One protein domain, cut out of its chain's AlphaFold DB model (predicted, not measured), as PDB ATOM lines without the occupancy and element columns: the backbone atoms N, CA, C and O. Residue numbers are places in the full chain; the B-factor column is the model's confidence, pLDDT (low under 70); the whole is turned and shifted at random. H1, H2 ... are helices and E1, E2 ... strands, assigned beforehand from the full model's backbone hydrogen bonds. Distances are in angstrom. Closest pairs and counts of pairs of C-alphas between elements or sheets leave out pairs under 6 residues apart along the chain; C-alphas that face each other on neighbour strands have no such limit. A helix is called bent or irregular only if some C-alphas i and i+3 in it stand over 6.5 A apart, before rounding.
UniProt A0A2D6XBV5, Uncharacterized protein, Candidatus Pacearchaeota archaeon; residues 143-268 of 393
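What this domain is: This is residues 143 to 268 of the 393 residues of an uncharacterized protein of Candidatus Pacearchaeota archaeon (UniProt A0A2D6XBV5). With little regular structure, the domain has two lobes: a six-strand sheet curled like part of a barrel, and a loop-rich lobe with strands E4 and E5. Its 126 printed residues, mostly strand by class, hold 40 in E1 E2 H1 E3 E4 E5 E6 E7 E8; the sheet E1-E2-E7-E6-E3-E8 is antiparallel. It is compact, radius of gyration 15.9 A, with spans 51 by 28 by 27 A.

How they stand to each other: E1, residues 152 to 157, and E2, 162 to 167, form a hairpin, N 156 and O 164 3.0 A apart. H1, 175 to 178, too short for O i to N i+4 pairs, only grazes the sheet. E3, 186 to 189, is antiparallel to E8, 263 to 267, N 188 and O 265 3.1 A apart. E4, 200 to 202, and E5, 220 to 222, are parallel, N 221 and O 200 3.0 A apart. E6, 237 to 242, and E7, 252 to 254, form a hairpin, N 253 and O 241 2.9 A apart. In this folded sheet, bent back into two leaves, E1 E2 E7 face E3 E8, with E6 as hinge.

Where its parts are: E1, 14.5 A long, begins at C-alpha 152 (-28.962, 1.106, -18.273); E2 is 17.0 A; E8 ends at C-alpha 267 (-27.521, -4.751, -27.806).

The domain as a whole: The printed part has no cut. Links E4 to E5 and E5 to E6 are long. Among 49 residues under pLDDT 70 are 224 to 236.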
ATOM      1  N   GLY A 143     -30.578  -2.309 -23.110       73.19
ATOM      2  CA  GLY A 143     -30.432  -1.218 -22.145       73.19
ATOM      3  C   GLY A 143     -31.772  -0.771 -21.562       73.19
ATOM      4  O   GLY A 143     -31.828  -0.397 -20.399       73.19
ATOM      5  N   SER A 144     -32.855  -0.883 -22.341       71.12
ATOM      6  CA  SER A 144     -34.224  -0.544 -21.922       71.12
ATOM      7  C   SER A 144     -34.997  -1.709 -21.287       71.12
ATOM      8  O   SER A 144     -36.141  -1.534 -20.865       71.12
ATOM      9  N   ALA A 145     -34.407  -2.907 -21.244       69.19
ATOM     10  CA  ALA A 145     -35.066  -4.093 -20.714       69.19
ATOM     11  C   ALA A 145     -34.959  -4.131 -19.182       69.19
ATOM     12  O   ALA A 145     -33.893  -4.389 -18.634       69.19
ATOM     13  N   ASN A 146     -36.084  -3.936 -18.491       59.56
ATOM     14  CA  ASN A 146     -36.163  -4.082 -17.038       59.56
ATOM     15  C   ASN A 146     -36.390  -5.550 -16.672       59.56
ATOM     16  O   ASN A 146     -37.527  -6.023 -16.662       59.56
ATOM     17  N   ILE A 147     -35.320  -6.271 -16.357       53.00
ATOM     18  CA  ILE A 147     -35.415  -7.573 -15.696       53.00
ATOM     19  C   ILE A 147     -34.607  -7.441 -14.403       53.00
ATOM     20  O   ILE A 147     -33.388  -7.488 -14.434       53.00
ATOM     21  N   GLU A 148     -35.318  -7.157 -13.308       54.97
ATOM     22  CA  GLU A 148     -34.799  -6.909 -11.946       54.97
ATOM     23  C   GLU A 148     -33.862  -5.695 -11.786       54.97
ATOM     24  O   GLU A 148     -32.677  -5.824 -11.490       54.97
ATOM     25  N   GLY A 149     -34.426  -4.489 -11.908       60.12
ATOM     26  CA  GLY A 149     -33.726  -3.233 -11.635       60.12
ATOM     27  C   GLY A 149     -34.179  -2.099 -12.547       60.12
ATOM     28  O   GLY A 149     -35.226  -2.182 -13.195       60.12
ATOM     29  N   ASN A 150     -33.384  -1.036 -12.574       71.75
ATOM     30  CA  ASN A 150     -33.550   0.088 -13.485       71.75
ATOM     31  C   ASN A 150     -32.763  -0.171 -14.787       71.75
ATOM     32  O   ASN A 150     -31.722  -0.826 -14.784       71.75
ATOM     33  N   ALA A 151     -33.249   0.382 -15.896       76.69
ATOM     34  CA  ALA A 151     -32.580   0.363 -17.195       76.69
ATOM     35  C   ALA A 151     -31.148   0.938 -17.140       76.69
ATOM     36  O   ALA A 151     -30.843   1.811 -16.322       76.69
ATOM     37  N   VAL A 152     -30.290   0.505 -18.073       81.44
ATOM     38  CA  VAL A 152     -28.962   1.106 -18.273       81.44
ATOM     39  C   VAL A 152     -29.139   2.548 -18.729       81.44
ATOM     40  O   VAL A 152     -29.701   2.791 -19.796       81.44
ATOM     41  N   ALA A 153     -28.631   3.496 -17.946       80.06
ATOM     42  CA  ALA A 153     -28.737   4.922 -18.250       80.06
ATOM     43  C   ALA A 153     -27.392   5.545 -18.639       80.06
ATOM     44  O   ALA A 153     -27.336   6.447 -19.476       80.06
ATOM     45  N   SER A 154     -26.288   5.099 -18.034       80.75
ATOM     46  CA  SER A 154     -24.979   5.702 -18.293       80.75
ATOM     47  C   SER A 154     -23.808   4.750 -18.060       80.75
ATOM     48  O   SER A 154     -23.962   3.640 -17.550       80.75
ATOM     49  N   TRP A 155     -22.624   5.194 -18.471       84.12
ATOM     50  CA  TRP A 155     -21.348   4.531 -18.235       84.12
ATOM     51  C   TRP A 155     -20.430   5.450 -17.438       84.12
ATOM     52  O   TRP A 155     -20.268   6.619 -17.791       84.12
ATOM     53  N   VAL A 156     -19.787   4.907 -16.404       84.88
ATOM     54  CA  VAL A 156     -18.697   5.583 -15.698       84.88
ATOM     55  C   VAL A 156     -17.401   4.850 -15.975       84.88
ATOM     56  O   VAL A 156     -17.258   3.669 -15.665       84.88
ATOM     57  N   ARG A 157     -16.450   5.577 -16.558       81.75
ATOM     58  CA  ARG A 157     -15.092   5.116 -16.824       81.75
ATOM     59  C   ARG A 157     -14.218   5.387 -15.603       81.75
ATOM     60  O   ARG A 157     -14.010   6.544 -15.253       81.75
ATOM     61  N   ASP A 158     -13.645   4.342 -15.016       79.19
ATOM     62  CA  ASP A 158     -12.692   4.461 -13.902       79.19
ATOM     63  C   ASP A 158     -11.240   4.117 -14.330       79.19
ATOM     64  O   ASP A 158     -10.337   4.032 -13.499       79.19
ATOM     65  N   GLY A 159     -10.986   3.928 -15.636       73.56
ATOM     66  CA  GLY A 159      -9.658   3.670 -16.215       73.56
ATOM     67  C   GLY A 159      -9.631   3.736 -17.750       73.56
ATOM     68  O   GLY A 159     -10.626   4.058 -18.381       73.56
ATOM     69  N   ALA A 160      -8.509   3.418 -18.405       71.75
ATOM     70  CA  ALA A 160      -8.369   3.604 -19.861       71.75
ATOM     71  C   ALA A 160      -9.343   2.762 -20.721       71.75
ATOM     72  O   ALA A 160      -9.695   3.163 -21.823       71.75
ATOM     73  N   SER A 161      -9.828   1.631 -20.237       75.19
ATOM     74  CA  SER A 161     -10.795   0.798 -20.967       75.19
ATOM     75  C   SER A 161     -11.745   0.081 -20.017       75.19
ATOM     76  O   SER A 161     -12.350  -0.913 -20.397       75.19
ATOM     77  N   ALA A 162     -11.832   0.550 -18.771       84.75
ATOM     78  CA  ALA A 162     -12.544  -0.114 -17.691       84.75
ATOM     79  C   ALA A 162     -13.468   0.860 -16.958       84.75
ATOM     80  O   ALA A 162     -13.204   2.067 -16.908       84.75
ATOM     81  N   GLY A 163     -14.549   0.322 -16.412       88.12
ATOM     82  CA  GLY A 163     -15.591   1.088 -15.749       88.12
ATOM     83  C   GLY A 163     -16.758   0.211 -15.318       88.12
ATOM     84  O   GLY A 163     -16.615  -1.008 -15.159       88.12
ATOM     85  N   ARG A 164     -17.922   0.845 -15.173       87.50
ATOM     86  CA  ARG A 164     -19.188   0.214 -14.792       87.50
ATOM     87  C   ARG A 164     -20.387   0.886 -15.462       87.50
ATOM     88  O   ARG A 164     -20.363   2.082 -15.756       87.50
ATOM     89  N   LEU A 165     -21.443   0.105 -15.684       86.25
ATOM     90  CA  LEU A 165     -22.741   0.603 -16.143       86.25
ATOM     91  C   LEU A 165     -23.537   1.098 -14.936       86.25
ATOM     92  O   LEU A 165     -23.524   0.446 -13.892       86.25
ATOM     93  N   LEU A 166     -24.215   2.231 -15.088       85.81
ATOM     94  CA  LEU A 166     -25.082   2.800 -14.063       85.81
ATOM     95  C   LEU A 166     -26.525   2.872 -14.545       85.81
ATOM     96  O   LEU A 166     -26.801   3.041 -15.739       85.81
ATOM     97  N   ASP A 167     -27.432   2.799 -13.585       84.62
ATOM     98  CA  ASP A 167     -28.850   2.996 -13.807       84.62
ATOM     99  C   ASP A 167     -29.270   4.477 -13.752       84.62
ATOM    100  O   ASP A 167     -28.441   5.379 -13.600       84.62
ATOM    101  N   SER A 168     -30.572   4.751 -13.892       81.06
ATOM    102  CA  SER A 168     -31.114   6.118 -13.837       81.06
ATOM    103  C   SER A 168     -30.985   6.801 -12.467       81.06
ATOM    104  O   SER A 168     -31.101   8.023 -12.399       81.06
ATOM    105  N   GLY A 169     -30.783   6.040 -11.387       83.38
ATOM    106  CA  GLY A 169     -30.493   6.548 -10.044       83.38
ATOM    107  C   GLY A 169     -29.004   6.830  -9.808       83.38
ATOM    108  O   GLY A 169     -28.657   7.474  -8.820       83.38
ATOM    109  N   GLY A 170     -28.134   6.400 -10.727       83.94
ATOM    110  CA  GLY A 170     -26.679   6.473 -10.592       83.94
ATOM    111  C   GLY A 170     -26.071   5.272  -9.861       83.94
ATOM    112  O   GLY A 170     -24.869   5.282  -9.585       83.94
ATOM    113  N   ASP A 171     -26.866   4.242  -9.569       86.50
ATOM    114  CA  ASP A 171     -26.406   3.022  -8.917       86.50
ATOM    115  C   ASP A 171     -25.754   2.076  -9.932       86.50
ATOM    116  O   ASP A 171     -26.144   2.004 -11.100       86.50
ATOM    117  N   ALA A 172     -24.724   1.347  -9.494       86.56
ATOM    118  CA  ALA A 172     -24.010   0.408 -10.353       86.56
ATOM    119  C   ALA A 172     -24.879  -0.808 -10.694       86.56
ATOM    120  O   ALA A 172     -25.419  -1.479  -9.813       86.56
ATOM    121  N   ILE A 173     -24.954  -1.132 -11.983       81.50
ATOM    122  CA  ILE A 173     -25.756  -2.242 -12.487       81.50
ATOM    123  C   ILE A 173     -25.040  -3.559 -12.220       81.50
ATOM    124  O   ILE A 173     -23.937  -3.811 -12.709       81.50
ATOM    125  N   ASN A 174     -25.710  -4.433 -11.474       78.31
ATOM    126  CA  ASN A 174     -25.278  -5.807 -11.286       78.31
ATOM    127  C   ASN A 174     -25.709  -6.656 -12.491       78.31
ATOM    128  O   ASN A 174     -26.878  -7.021 -12.619       78.31
ATOM    129  N   ILE A 175     -24.767  -7.007 -13.364       72.19
ATOM    130  CA  ILE A 175     -25.060  -7.752 -14.597       72.19
ATOM    131  C   ILE A 175     -25.597  -9.161 -14.301       72.19
ATOM    132  O   ILE A 175     -26.393  -9.687 -15.079       72.19
ATOM    133  N   GLN A 176     -25.221  -9.760 -13.165       67.25
ATOM    134  CA  GLN A 176     -25.748 -11.066 -12.756       67.25
ATOM    135  C   GLN A 176     -27.253 -11.016 -12.470       67.25
ATOM    136  O   GLN A 176     -27.947 -11.986 -12.767       67.25
ATOM    137  N   ASN A 177     -27.756  -9.884 -11.970       62.22
ATOM    138  CA  ASN A 177     -29.184  -9.676 -11.717       62.22
ATOM    139  C   ASN A 177     -29.939  -9.242 -12.985       62.22
ATOM    140  O   ASN A 177     -31.087  -9.622 -13.173       62.22
ATOM    141  N   HIS A 178     -29.282  -8.505 -13.888       63.03
ATOM    142  CA  HIS A 178     -29.930  -7.946 -15.081       63.03
ATOM    143  C   HIS A 178     -29.941  -8.906 -16.289       63.03
ATOM    144  O   HIS A 178     -30.582  -8.610 -17.295       63.03
ATOM    145  N   GLY A 179     -29.240 -10.053 -16.220       58.47
ATOM    146  CA  GLY A 179     -29.453 -11.284 -17.013       58.47
ATOM    147  C   GLY A 179     -29.316 -11.214 -18.544       58.47
ATOM    148  O   GLY A 179     -29.418 -12.233 -19.226       58.47
ATOM    149  N   ARG A 180     -29.105 -10.020 -19.098       69.94
ATOM    150  CA  ARG A 180     -29.264  -9.718 -20.524       69.94
ATOM    151  C   ARG A 180     -28.073  -8.983 -21.141       69.94
ATOM    152  O   ARG A 180     -28.148  -8.603 -22.298       69.94
ATOM    153  N   ILE A 181     -26.988  -8.773 -20.396       74.75
ATOM    154  CA  ILE A 181     -25.772  -8.117 -20.895       74.75
ATOM    155  C   ILE A 181     -24.637  -9.141 -20.903       74.75
ATOM    156  O   ILE A 181     -24.345  -9.759 -19.880       74.75
ATOM    157  N   PHE A 182     -23.989  -9.320 -22.056       72.75
ATOM    158  CA  PHE A 182     -22.972 -10.348 -22.277       72.75
ATOM    159  C   PHE A 182     -21.634  -9.748 -22.711       72.75
ATOM    160  O   PHE A 182     -21.545  -8.619 -23.190       72.75
ATOM    161  N   VAL A 183     -20.571 -10.547 -22.614       73.00
ATOM    162  CA  VAL A 183     -19.338 -10.249 -23.353       73.00
ATOM    163  C   VAL A 183     -19.637 -10.312 -24.853       73.00
ATOM    164  O   VAL A 183     -20.232 -11.280 -25.327       73.00
ATOM    165  N   GLY A 184     -19.228  -9.277 -25.581       70.75
ATOM    166  CA  GLY A 184     -19.586  -9.007 -26.972       70.75
ATOM    167  C   GLY A 184     -20.803  -8.090 -27.130       70.75
ATOM    168  O   GLY A 184     -21.130  -7.733 -28.257       70.75
ATOM    169  N   SER A 185     -21.483  -7.695 -26.043       75.38
ATOM    170  CA  SER A 185     -22.577  -6.722 -26.127       75.38
ATOM    171  C   SER A 185     -22.086  -5.395 -26.683       75.38
ATOM    172  O   SER A 185     -21.004  -4.914 -26.343       75.38
ATOM    173  N   HIS A 186     -22.923  -4.811 -27.524       77.31
ATOM    174  CA  HIS A 186     -22.615  -3.617 -28.279       77.31
ATOM    175  C   HIS A 186     -23.277  -2.402 -27.640       77.31
ATOM    176  O   HIS A 186     -24.470  -2.442 -27.335       77.31
ATOM    177  N   VAL A 187     -22.514  -1.334 -27.429       77.94
ATOM    178  CA  VAL A 187     -22.965  -0.118 -26.751       77.94
ATOM    179  C   VAL A 187     -22.805   1.061 -27.695       77.94
ATOM    180  O   VAL A 187     -21.718   1.303 -28.224       77.94
ATOM    181  N   VAL A 188     -23.890   1.812 -27.881       75.19
ATOM    182  CA  VAL A 188     -23.900   3.005 -28.735       75.19
ATOM    183  C   VAL A 188     -24.253   4.234 -27.906       75.19
ATOM    184  O   VAL A 188     -25.092   4.188 -26.996       75.19
ATOM    185  N   GLY A 189     -23.563   5.337 -28.205       71.81
ATOM    186  CA  GLY A 189     -23.865   6.647 -27.641       71.81
ATOM    187  C   GLY A 189     -25.175   7.224 -28.185       71.81
ATOM    188  O   GLY A 189     -25.806   6.652 -29.069       71.81
ATOM    189  N   LEU A 190     -25.604   8.374 -27.667       69.25
ATOM    190  CA  LEU A 190     -26.755   9.087 -28.235       69.25
ATOM    191  C   LEU A 190     -26.485   9.513 -29.682       69.25
ATOM    192  O   LEU A 190     -25.519  10.230 -29.930       69.25
ATOM    193  N   GLU A 191     -27.372   9.133 -30.603       67.12
ATOM    194  CA  GLU A 191     -27.396   9.634 -31.981       67.12
ATOM    195  C   GLU A 191     -28.393  10.802 -32.109       67.12
ATOM    196  O   GLU A 191     -29.511  10.746 -31.592       67.12
ATOM    197  N   ILE A 192     -28.003  11.870 -32.805       68.25
ATOM    198  CA  ILE A 192     -28.918  12.930 -33.243       68.25
ATOM    199  C   ILE A 192     -29.617  12.471 -34.524       68.25
ATOM    200  O   ILE A 192     -28.960  12.047 -35.473       68.25
ATOM    201  N   ALA A 193     -30.937  12.648 -34.601       66.81
ATOM    202  CA  ALA A 193     -31.703  12.380 -35.817       66.81
ATOM    203  C   ALA A 193     -31.109  13.077 -37.066       66.81
ATOM    204  O   ALA A 193     -30.799  14.274 -37.039       66.81
ATOM    205  N   ASN A 194     -31.001  12.323 -38.166       66.00
ATOM    206  CA  ASN A 194     -30.502  12.750 -39.478       66.00
ATOM    207  C   ASN A 194     -31.427  12.204 -40.597       66.00
ATOM    208  O   ASN A 194     -31.702  11.004 -40.595       66.00
ATOM    209  N   PRO A 195     -31.910  13.021 -41.558       68.44
ATOM    210  CA  PRO A 195     -31.763  14.473 -41.636       68.44
ATOM    211  C   PRO A 195     -32.487  15.173 -40.490       68.44
ATOM    212  O   PRO A 195     -33.507  14.700 -39.989       68.44
ATOM    213  N   LEU A 196     -31.990  16.345 -40.107       76.69
ATOM    214  CA  LEU A 196     -32.685  17.191 -39.152       76.69
ATOM    215  C   LEU A 196     -33.997  17.679 -39.793       76.69
ATOM    216  O   LEU A 196     -33.970  18.437 -40.769       76.69
ATOM    217  N   THR A 197     -35.148  17.229 -39.280       69.94
ATOM    218  CA  THR A 197     -36.492  17.571 -39.797       69.94
ATOM    219  C   THR A 197     -37.204  18.661 -38.998       69.94
ATOM    220  O   THR A 197     -38.186  19.211 -39.487       69.94
ATOM    221  N   THR A 198     -36.693  19.019 -37.820       77.12
ATOM    222  CA  THR A 198     -37.198  20.104 -36.963       77.12
ATOM    223  C   THR A 198     -36.038  20.823 -36.273       77.12
ATOM    224  O   THR A 198     -34.917  20.321 -36.270       77.12
ATOM    225  N   ASN A 199     -36.276  22.002 -35.696       76.69
ATOM    226  CA  ASN A 199     -35.266  22.678 -34.876       76.69
ATOM    227  C   ASN A 199     -34.948  21.839 -33.630       76.69
ATOM    228  O   ASN A 199     -35.853  21.537 -32.853       76.69
ATOM    229  N   THR A 200     -33.670  21.534 -33.404       72.31
ATOM    230  CA  THR A 200     -33.223  20.703 -32.275       72.31
ATOM    231  C   THR A 200     -32.168  21.439 -31.462       72.31
ATOM    232  O   THR A 200     -31.270  22.072 -32.018       72.31
ATOM    233  N   THR A 201     -32.276  21.342 -30.135       74.00
ATOM    234  CA  THR A 201     -31.235  21.787 -29.199       74.00
ATOM    235  C   THR A 201     -30.500  20.572 -28.657       74.00
ATOM    236  O   THR A 201     -31.135  19.650 -28.145       74.00
ATOM    237  N   VAL A 202     -29.174  20.570 -28.759       63.88
ATOM    238  CA  VAL A 202     -28.326  19.497 -28.226       63.88
ATOM    239  C   VAL A 202     -27.797  19.918 -26.857       63.88
ATOM    240  O   VAL A 202     -27.004  20.858 -26.743       63.88
ATOM    241  N   SER A 203     -28.259  19.231 -25.811       63.62
ATOM    242  CA  SER A 203     -27.914  19.501 -24.409       63.62
ATOM    243  C   SER A 203     -26.884  18.527 -23.819       63.62
ATOM    244  O   SER A 203     -26.486  18.687 -22.668       63.62
ATOM    245  N   SER A 204     -26.439  17.532 -24.589       57.34
ATOM    246  CA  SER A 204     -25.451  16.529 -24.180       57.34
ATOM    247  C   SER A 204     -24.569  16.097 -25.356       57.34
ATOM    248  O   SER A 204     -24.885  16.352 -26.520       57.34
ATOM    249  N   ASN A 205     -23.446  15.437 -25.059       53.50
ATOM    250  CA  ASN A 205     -22.572  14.865 -26.084       53.50
ATOM    251  C   ASN A 205     -23.339  13.819 -26.904       53.50
ATOM    252  O   ASN A 205     -23.855  12.846 -26.353       53.50
ATOM    253  N   THR A 206     -23.402  14.028 -28.213       57.22
ATOM    254  CA  THR A 206     -24.199  13.235 -29.154       57.22
ATOM    255  C   THR A 206     -23.420  13.037 -30.458       57.22
ATOM    256  O   THR A 206     -22.570  13.856 -30.814       57.22
ATOM    257  N   PHE A 207     -23.687  11.935 -31.154       59.22
ATOM    258  CA  PHE A 207     -23.060  11.543 -32.416       59.22
ATOM    259  C   PHE A 207     -24.047  11.707 -33.575       59.22
ATOM    260  O   PHE A 207     -25.257  11.755 -33.368       59.22
ATOM    261  N   ALA A 208     -23.544  11.806 -34.801       60.81
ATOM    262  CA  ALA A 208     -24.371  11.925 -35.995       60.81
ATOM    263  C   ALA A 208     -23.834  11.022 -37.108       60.81
ATOM    264  O   ALA A 208     -22.626  10.974 -37.349       60.81
ATOM    265  N   SER A 209     -24.739  10.348 -37.817       57.97
ATOM    266  CA  SER A 209     -24.414   9.603 -39.031       57.97
ATOM    267  C   SER A 209     -23.911  10.545 -40.136       57.97
ATOM    268  O   SER A 209     -24.459  11.625 -40.362       57.97
ATOM    269  N   SER A 210     -22.836  10.148 -40.824       58.28
ATOM    270  CA  SER A 210     -22.219  10.940 -41.896       58.28
ATOM    271  C   SER A 210     -22.660  10.443 -43.282       58.28
ATOM    272  O   SER A 210     -22.581   9.236 -43.525       58.28
ATOM    273  N   PRO A 211     -23.066  11.330 -44.218       61.97
ATOM    274  CA  PRO A 211     -23.143  12.787 -44.082       61.97
ATOM    275  C   PRO A 211     -24.367  13.252 -43.272       61.97
ATOM    276  O   PRO A 211     -25.477  12.750 -43.453       61.97
ATOM    277  N   TYR A 212     -24.170  14.261 -42.418       68.56
ATOM    278  CA  TYR A 212     -25.248  14.885 -41.648       68.56
ATOM    279  C   TYR A 212     -25.930  15.993 -42.458       68.56
ATOM    280  O   TYR A 212     -25.261  16.911 -42.940       68.56
ATOM    281  N   VAL A 213     -27.255  15.921 -42.612       70.56
ATOM    282  CA  VAL A 213     -28.036  16.858 -43.432       70.56
ATOM    283  C   VAL A 213     -28.925  17.738 -42.552       70.56
ATOM    284  O   VAL A 213     -29.827  17.256 -41.864       70.56
ATOM    285  N   ILE A 214     -28.714  19.054 -42.640       73.56
ATOM    286  CA  ILE A 214     -29.590  20.082 -42.064       73.56
ATOM    287  C   ILE A 214     -30.423  20.680 -43.199       73.56
ATOM    288  O   ILE A 214     -29.884  21.311 -44.109       73.56
ATOM    289  N   ASN A 215     -31.740  20.474 -43.165       78.12
ATOM    290  CA  ASN A 215     -32.638  21.069 -44.155       78.12
ATOM    291  C   ASN A 215     -32.687  22.598 -43.995       78.12
ATOM    292  O   ASN A 215     -32.614  23.107 -42.882       78.12
ATOM    293  N   ALA A 216     -32.884  23.331 -45.096       75.75
ATOM    294  CA  ALA A 216     -32.804  24.799 -45.136       75.75
ATOM    295  C   ALA A 216     -33.771  25.548 -44.185       75.75
ATOM    296  O   ALA A 216     -33.587  26.738 -43.948       75.75
ATOM    297  N   SER A 217     -34.793  24.873 -43.648       77.38
ATOM    298  CA  SER A 217     -35.762  25.434 -42.692       77.38
ATOM    299  C   SER A 217     -35.480  25.074 -41.230       77.38
ATOM    300  O   SER A 217     -36.237  25.494 -40.359       77.38
ATOM    301  N   ASN A 218     -34.420  24.307 -40.958       74.31
ATOM    302  CA  ASN A 218     -34.114  23.785 -39.633       74.31
ATOM    303  C   ASN A 218     -32.807  24.365 -39.097       74.31
ATOM    304  O   ASN A 218     -31.823  24.518 -39.814       74.31
ATOM    305  N   THR A 219     -32.807  24.668 -37.806       72.94
ATOM    306  CA  THR A 219     -31.660  25.199 -37.070       72.94
ATOM    307  C   THR A 219     -31.219  24.169 -36.034       72.94
ATOM    308  O   THR A 219     -32.044  23.654 -35.277       72.94
ATOM    309  N   LEU A 220     -29.918  23.876 -35.995       73.44
ATOM    310  CA  LEU A 220     -29.282  23.149 -34.898       73.44
ATOM    311  C   LEU A 220     -28.710  24.176 -33.918       73.44
ATOM    312  O   LEU A 220     -27.774  24.896 -34.266       73.44
ATOM    313  N   THR A 221     -29.266  24.248 -32.710       71.69
ATOM    314  CA  THR A 221     -28.785  25.161 -31.664       71.69
ATOM    315  C   THR A 221     -27.956  24.381 -30.646       71.69
ATOM    316  O   THR A 221     -28.416  23.388 -30.083       71.69
ATOM    317  N   ILE A 222     -26.729  24.836 -30.397       66.00
ATOM    318  CA  ILE A 222     -25.845  24.303 -29.354       66.00
ATOM    319  C   ILE A 222     -25.907  25.291 -28.189       66.00
ATOM    320  O   ILE A 222     -25.661  26.480 -28.392       66.00
ATOM    321  N   ASP A 223     -26.288  24.825 -26.998       71.56
ATOM    322  CA  ASP A 223     -26.399  25.692 -25.816       71.56
ATOM    323  C   ASP A 223     -25.044  26.344 -25.478       71.56
ATOM    324  O   ASP A 223     -23.990  25.778 -25.761       71.56
ATOM    325  N   ALA A 224     -25.057  27.524 -24.856       65.50
ATOM    326  CA  ALA A 224     -23.889  28.387 -24.648       65.50
ATOM    327  C   ALA A 224     -22.766  27.760 -23.789       65.50
ATOM    328  O   ALA A 224     -21.685  28.335 -23.682       65.50
ATOM    329  N   SER A 225     -23.009  26.586 -23.196       62.19
ATOM    330  CA  SER A 225     -22.032  25.794 -22.430       62.19
ATOM    331  C   SER A 225     -21.579  24.508 -23.140       62.19
ATOM    332  O   SER A 225     -20.788  23.753 -22.579       62.19
ATOM    333  N   ASN A 226     -22.061  24.252 -24.360       54.66
ATOM    334  CA  ASN A 226     -21.828  23.014 -25.096       54.66
ATOM    335  C   ASN A 226     -20.925  23.250 -26.315       54.66
ATOM    336  O   ASN A 226     -20.977  24.281 -26.982       54.66
ATOM    337  N   THR A 227     -20.098  22.258 -26.634       56.28
ATOM    338  CA  THR A 227     -19.241  22.247 -27.826       56.28
ATOM    339  C   THR A 227     -19.743  21.204 -28.816       56.28
ATOM    340  O   THR A 227     -19.860  20.034 -28.455       56.28
ATOM    341  N   LEU A 228     -19.980  21.588 -30.075       61.88
ATOM    342  CA  LEU A 228     -20.197  20.620 -31.153       61.88
ATOM    343  C   LEU A 228     -18.853  20.041 -31.586       61.88
ATOM    344  O   LEU A 228     -18.077  20.697 -32.277       61.88
ATOM    345  N   THR A 229     -18.602  18.800 -31.188       53.38
ATOM    346  CA  THR A 229     -17.461  18.026 -31.676       53.38
ATOM    347  C   THR A 229     -17.972  17.020 -32.695       53.38
ATOM    348  O   THR A 229     -18.636  16.051 -32.333       53.38
ATOM    349  N   VAL A 230     -17.674  17.246 -33.977       53.22
ATOM    350  CA  VAL A 230     -17.947  16.265 -35.035       53.22
ATOM    351  C   VAL A 230     -16.898  15.169 -34.922       53.22
ATOM    352  O   VAL A 230     -15.806  15.266 -35.479       53.22
ATOM    353  N   THR A 231     -17.220  14.146 -34.141       48.91
ATOM    354  CA  THR A 231     -16.423  12.924 -34.068       48.91
ATOM    355  C   THR A 231     -17.047  11.947 -35.051       48.91
ATOM    356  O   THR A 231     -18.257  11.727 -35.008       48.91
ATOM    357  N   THR A 232     -16.254  11.392 -35.967       46.56
ATOM    358  CA  THR A 232     -16.673  10.182 -36.681       46.56
ATOM    359  C   THR A 232     -16.995   9.140 -35.624       46.56
ATOM    360  O   THR A 232     -16.169   8.973 -34.729       46.56
ATOM    361  N   ASP A 233     -18.187   8.549 -35.712       49.34
ATOM    362  CA  ASP A 233     -18.731   7.521 -34.818       49.34
ATOM    363  C   ASP A 233     -17.625   6.817 -34.012       49.34
ATOM    364  O   ASP A 233     -16.719   6.254 -34.646       49.34
ATOM    365  N   PRO A 234     -17.605   6.873 -32.661       51.38
ATOM    366  CA  PRO A 234     -16.771   5.942 -31.929       51.38
ATOM    367  C   PRO A 234     -17.214   4.589 -32.443       51.38
ATOM    368  O   PRO A 234     -18.374   4.239 -32.254       51.38
ATOM    369  N   THR A 235     -16.336   3.889 -33.169       56.00
ATOM    370  CA  THR A 235     -16.620   2.546 -33.666       56.00
ATOM    371  C   THR A 235     -17.145   1.797 -32.469       56.00
ATOM    372  O   THR A 235     -16.437   1.630 -31.474       56.00
ATOM    373  N   SER A 236     -18.434   1.547 -32.509       67.00
ATOM    374  CA  SER A 236     -19.280   1.423 -31.343       67.00
ATOM    375  C   SER A 236     -18.678   0.470 -30.321       67.00
ATOM    376  O   SER A 236     -18.135  -0.589 -30.662       67.00
ATOM    377  N   ALA A 237     -18.663   0.895 -29.057       74.12
ATOM    378  CA  ALA A 237     -17.848   0.204 -28.078       74.12
ATOM    379  C   ALA A 237     -18.484  -1.134 -27.706       74.12
ATOM    380  O   ALA A 237     -19.689  -1.246 -27.489       74.12
ATOM    381  N   GLN A 238     -17.657  -2.160 -27.592       76.25
ATOM    382  CA  GLN A 238     -18.091  -3.486 -27.194       76.25
ATOM    383  C   GLN A 238     -17.618  -3.820 -25.803       76.25
ATOM    384  O   GLN A 238     -16.471  -3.546 -25.453       76.25
ATOM    385  N   ILE A 239     -18.462  -4.512 -25.049       78.12
ATOM    386  CA  ILE A 239     -18.051  -5.156 -23.809       78.12
ATOM    387  C   ILE A 239     -17.096  -6.300 -24.151       78.12
ATOM    388  O   ILE A 239     -17.498  -7.321 -24.698       78.12
ATOM    389  N   THR A 240     -15.821  -6.147 -23.811       75.00
ATOM    390  CA  THR A 240     -14.773  -7.144 -24.083       75.00
ATOM    391  C   THR A 240     -14.575  -8.115 -22.924       75.00
ATOM    392  O   THR A 240     -14.160  -9.253 -23.136       75.00
ATOM    393  N   SER A 241     -14.891  -7.701 -21.695       76.00
ATOM    394  CA  SER A 241     -14.898  -8.585 -20.528       76.00
ATOM    395  C   SER A 241     -15.777  -8.041 -19.404       76.00
ATOM    396  O   SER A 241     -15.985  -6.832 -19.292       76.00
ATOM    397  N   ILE A 242     -16.274  -8.956 -18.572       76.69
ATOM    398  CA  ILE A 242     -16.978  -8.667 -17.322       76.69
ATOM    399  C   ILE A 242     -16.253  -9.441 -16.217       76.69
ATOM    400  O   ILE A 242     -16.030 -10.646 -16.341       76.69
ATOM    401  N   THR A 243     -15.865  -8.747 -15.154       77.94
ATOM    402  CA  THR A 243     -15.204  -9.304 -13.974       77.94
ATOM    403  C   THR A 243     -16.161  -9.249 -12.787       77.94
ATOM    404  O   THR A 243     -16.689  -8.189 -12.452       77.94
ATOM    405  N   GLY A 244     -16.372 -10.392 -12.127       78.12
ATOM    406  CA  GLY A 244     -17.317 -10.498 -11.015       78.12
ATOM    407  C   GLY A 244     -18.763 -10.308 -11.478       78.12
ATOM    408  O   GLY A 244     -19.228 -11.023 -12.363       78.12
ATOM    409  N   ASP A 245     -19.466  -9.357 -10.868       75.62
ATOM    410  CA  ASP A 245     -20.847  -8.985 -11.196       75.62
ATOM    411  C   ASP A 245     -20.963  -7.667 -11.987       75.62
ATOM    412  O   ASP A 245     -22.070  -7.213 -12.277       75.62
ATOM    413  N   GLY A 246     -19.829  -7.060 -12.358       77.56
ATOM    414  CA  GLY A 246     -19.781  -5.808 -13.113       77.56
ATOM    415  C   GLY A 246     -19.986  -4.531 -12.286       77.56
ATOM    416  O   GLY A 246     -19.895  -3.448 -12.859       77.56
ATOM    417  N   THR A 247     -20.211  -4.625 -10.969       85.50
ATOM    418  CA  THR A 247     -20.496  -3.450 -10.115       85.50
ATOM    419  C   THR A 247     -19.245  -2.680  -9.686       85.50
ATOM    420  O   THR A 247     -19.305  -1.479  -9.413       85.50
ATOM    421  N   ALA A 248     -18.094  -3.356  -9.631       86.44
ATOM    422  CA  ALA A 248     -16.820  -2.738  -9.284       86.44
ATOM    423  C   ALA A 248     -16.389  -1.702 -10.338       86.44
ATOM    424  O   ALA A 248     -16.730  -1.812 -11.511       86.44
ATOM    425  N   SER A 249     -15.554  -0.738  -9.945       83.31
ATOM    426  CA  SER A 249     -15.031   0.318 -10.827       83.31
ATOM    427  C   SER A 249     -14.239  -0.191 -12.044       83.31
ATOM    428  O   SER A 249     -14.062   0.506 -13.029       83.31
ATOM    429  N   SER A 250     -13.775  -1.437 -12.028       83.94
ATOM    430  CA  SER A 250     -13.168  -2.102 -13.188       83.94
ATOM    431  C   SER A 250     -13.909  -3.385 -13.567       83.94
ATOM    432  O   SER A 250     -13.310  -4.316 -14.107       83.94
ATOM    433  N   GLY A 251     -15.188  -3.475 -13.202       81.25
ATOM    434  CA  GLY A 251     -16.018  -4.659 -13.385       81.25
ATOM    435  C   GLY A 251     -16.331  -4.938 -14.852       81.25
ATOM    436  O   GLY A 251     -16.587  -6.084 -15.203       81.25
ATOM    437  N   ILE A 252     -16.275  -3.927 -15.718       82.62
ATOM    438  CA  ILE A 252     -16.549  -4.052 -17.149       82.62
ATOM    439  C   ILE A 252     -15.395  -3.429 -17.928       82.62
ATOM    440  O   ILE A 252     -14.929  -2.343 -17.581       82.62
ATOM    441  N   ALA A 253     -14.955  -4.094 -18.997       81.56
ATOM    442  CA  ALA A 253     -14.012  -3.529 -19.955       81.56
ATOM    443  C   ALA A 253     -14.668  -3.319 -21.323       81.56
ATOM    444  O   ALA A 253     -15.326  -4.225 -21.837       81.56
ATOM    445  N   LEU A 254     -14.450  -2.153 -21.932       79.00
ATOM    446  CA  LEU A 254     -14.964  -1.794 -23.256       79.00
ATOM    447  C   LEU A 254     -13.838  -1.705 -24.299       79.00
ATOM    448  O   LEU A 254     -12.680  -1.476 -23.942       79.00
ATOM    449  N   SER A 255     -14.167  -1.844 -25.587       76.25
ATOM    450  CA  SER A 255     -13.299  -1.342 -26.665       76.25
ATOM    451  C   SER A 255     -13.194   0.196 -26.589       76.25
ATOM    452  O   SER A 255     -13.977   0.847 -25.904       76.25
ATOM    453  N   SER A 256     -12.170   0.780 -27.206       66.38
ATOM    454  CA  SER A 256     -11.455   1.996 -26.775       66.38
ATOM    455  C   SER A 256     -12.194   3.345 -26.582       66.38
ATOM    456  O   SER A 256     -11.511   4.301 -26.222       66.38
ATOM    457  N   ASP A 257     -13.524   3.486 -26.708       62.59
ATOM    458  CA  ASP A 257     -14.117   4.792 -27.092       62.59
ATOM    459  C   ASP A 257     -15.400   5.308 -26.378       62.59
ATOM    460  O   ASP A 257     -16.162   6.073 -26.961       62.59
ATOM    461  N   LEU A 258     -15.655   5.019 -25.091       64.56
ATOM    462  CA  LEU A 258     -16.797   5.632 -24.355       64.56
ATOM    463  C   LEU A 258     -16.382   6.371 -23.070       64.56
ATOM    464  O   LEU A 258     -16.657   5.931 -21.961       64.56
ATOM    465  N   ALA A 259     -15.694   7.513 -23.186       56.66
ATOM    466  CA  ALA A 259     -15.211   8.255 -22.010       56.66
ATOM    467  C   ALA A 259     -16.289   9.081 -21.279       56.66
ATOM    468  O   ALA A 259     -16.222   9.210 -20.060       56.66
ATOM    469  N   THR A 260     -17.240   9.665 -22.012       56.16
ATOM    470  CA  THR A 260     -18.176  10.694 -21.502       56.16
ATOM    471  C   THR A 260     -19.533  10.689 -22.222       56.16
ATOM    472  O   THR A 260     -20.268  11.676 -22.173       56.16
ATOM    473  N   ALA A 261     -19.849   9.617 -22.950       63.59
ATOM    474  CA  ALA A 261     -21.101   9.497 -23.687       63.59
ATOM    475  C   ALA A 261     -22.177   8.841 -22.810       63.59
ATOM    476  O   ALA A 261     -21.913   7.867 -22.104       63.59
ATOM    477  N   SER A 262     -23.398   9.362 -22.872       68.19
ATOM    478  CA  SER A 262     -24.579   8.672 -22.353       68.19
ATOM    479  C   SER A 262     -24.922   7.484 -23.247       68.19
ATOM    480  O   SER A 262     -24.806   7.572 -24.472       68.19
ATOM    481  N   ILE A 263     -25.364   6.388 -22.635       75.50
ATOM    482  CA  ILE A 263     -25.734   5.171 -23.353       75.50
ATOM    483  C   ILE A 263     -27.152   5.340 -23.886       75.50
ATOM    484  O   ILE A 263     -28.091   5.497 -23.111       75.50
ATOM    485  N   ALA A 264     -27.311   5.289 -25.206       74.56
ATOM    486  CA  ALA A 264     -28.633   5.287 -25.825       74.56
ATOM    487  C   ALA A 264     -29.197   3.872 -25.908       74.56
ATOM    488  O   ALA A 264     -30.387   3.632 -25.690       74.56
ATOM    489  N   GLN A 265     -28.330   2.930 -26.281       77.00
ATOM    490  CA  GLN A 265     -28.726   1.566 -26.561       77.00
ATOM    491  C   GLN A 265     -27.619   0.581 -26.192       77.00
ATOM    492  O   GLN A 265     -26.430   0.842 -26.393       77.00
ATOM    493  N   VAL A 266     -28.041  -0.576 -25.687       78.88
ATOM    494  CA  VAL A 266     -27.191  -1.746 -25.464       78.88
ATOM    495  C   VAL A 266     -27.821  -2.908 -26.210       78.88
ATOM    496  O   VAL A 266     -28.993  -3.199 -25.998       78.88
ATOM    497  N   TYR A 267     -27.063  -3.579 -27.066       78.12
ATOM    498  CA  TYR A 267     -27.521  -4.751 -27.806       78.12
ATOM    499  C   TYR A 267     -26.778  -6.003 -27.357       78.12
ATOM    500  O   TYR A 267     -25.625  -5.954 -26.913       78.12
ATOM    501  N   ASN A 268     -27.445  -7.147 -27.484       75.25
ATOM    502  CA  ASN A 268     -26.771  -8.431 -27.380       75.25
ATOM    503  C   ASN A 268     -25.806  -8.616 -28.554       75.25
ATOM    504  O   ASN A 268     -26.116  -8.179 -29.661       75.25
TER     505      ASN A 268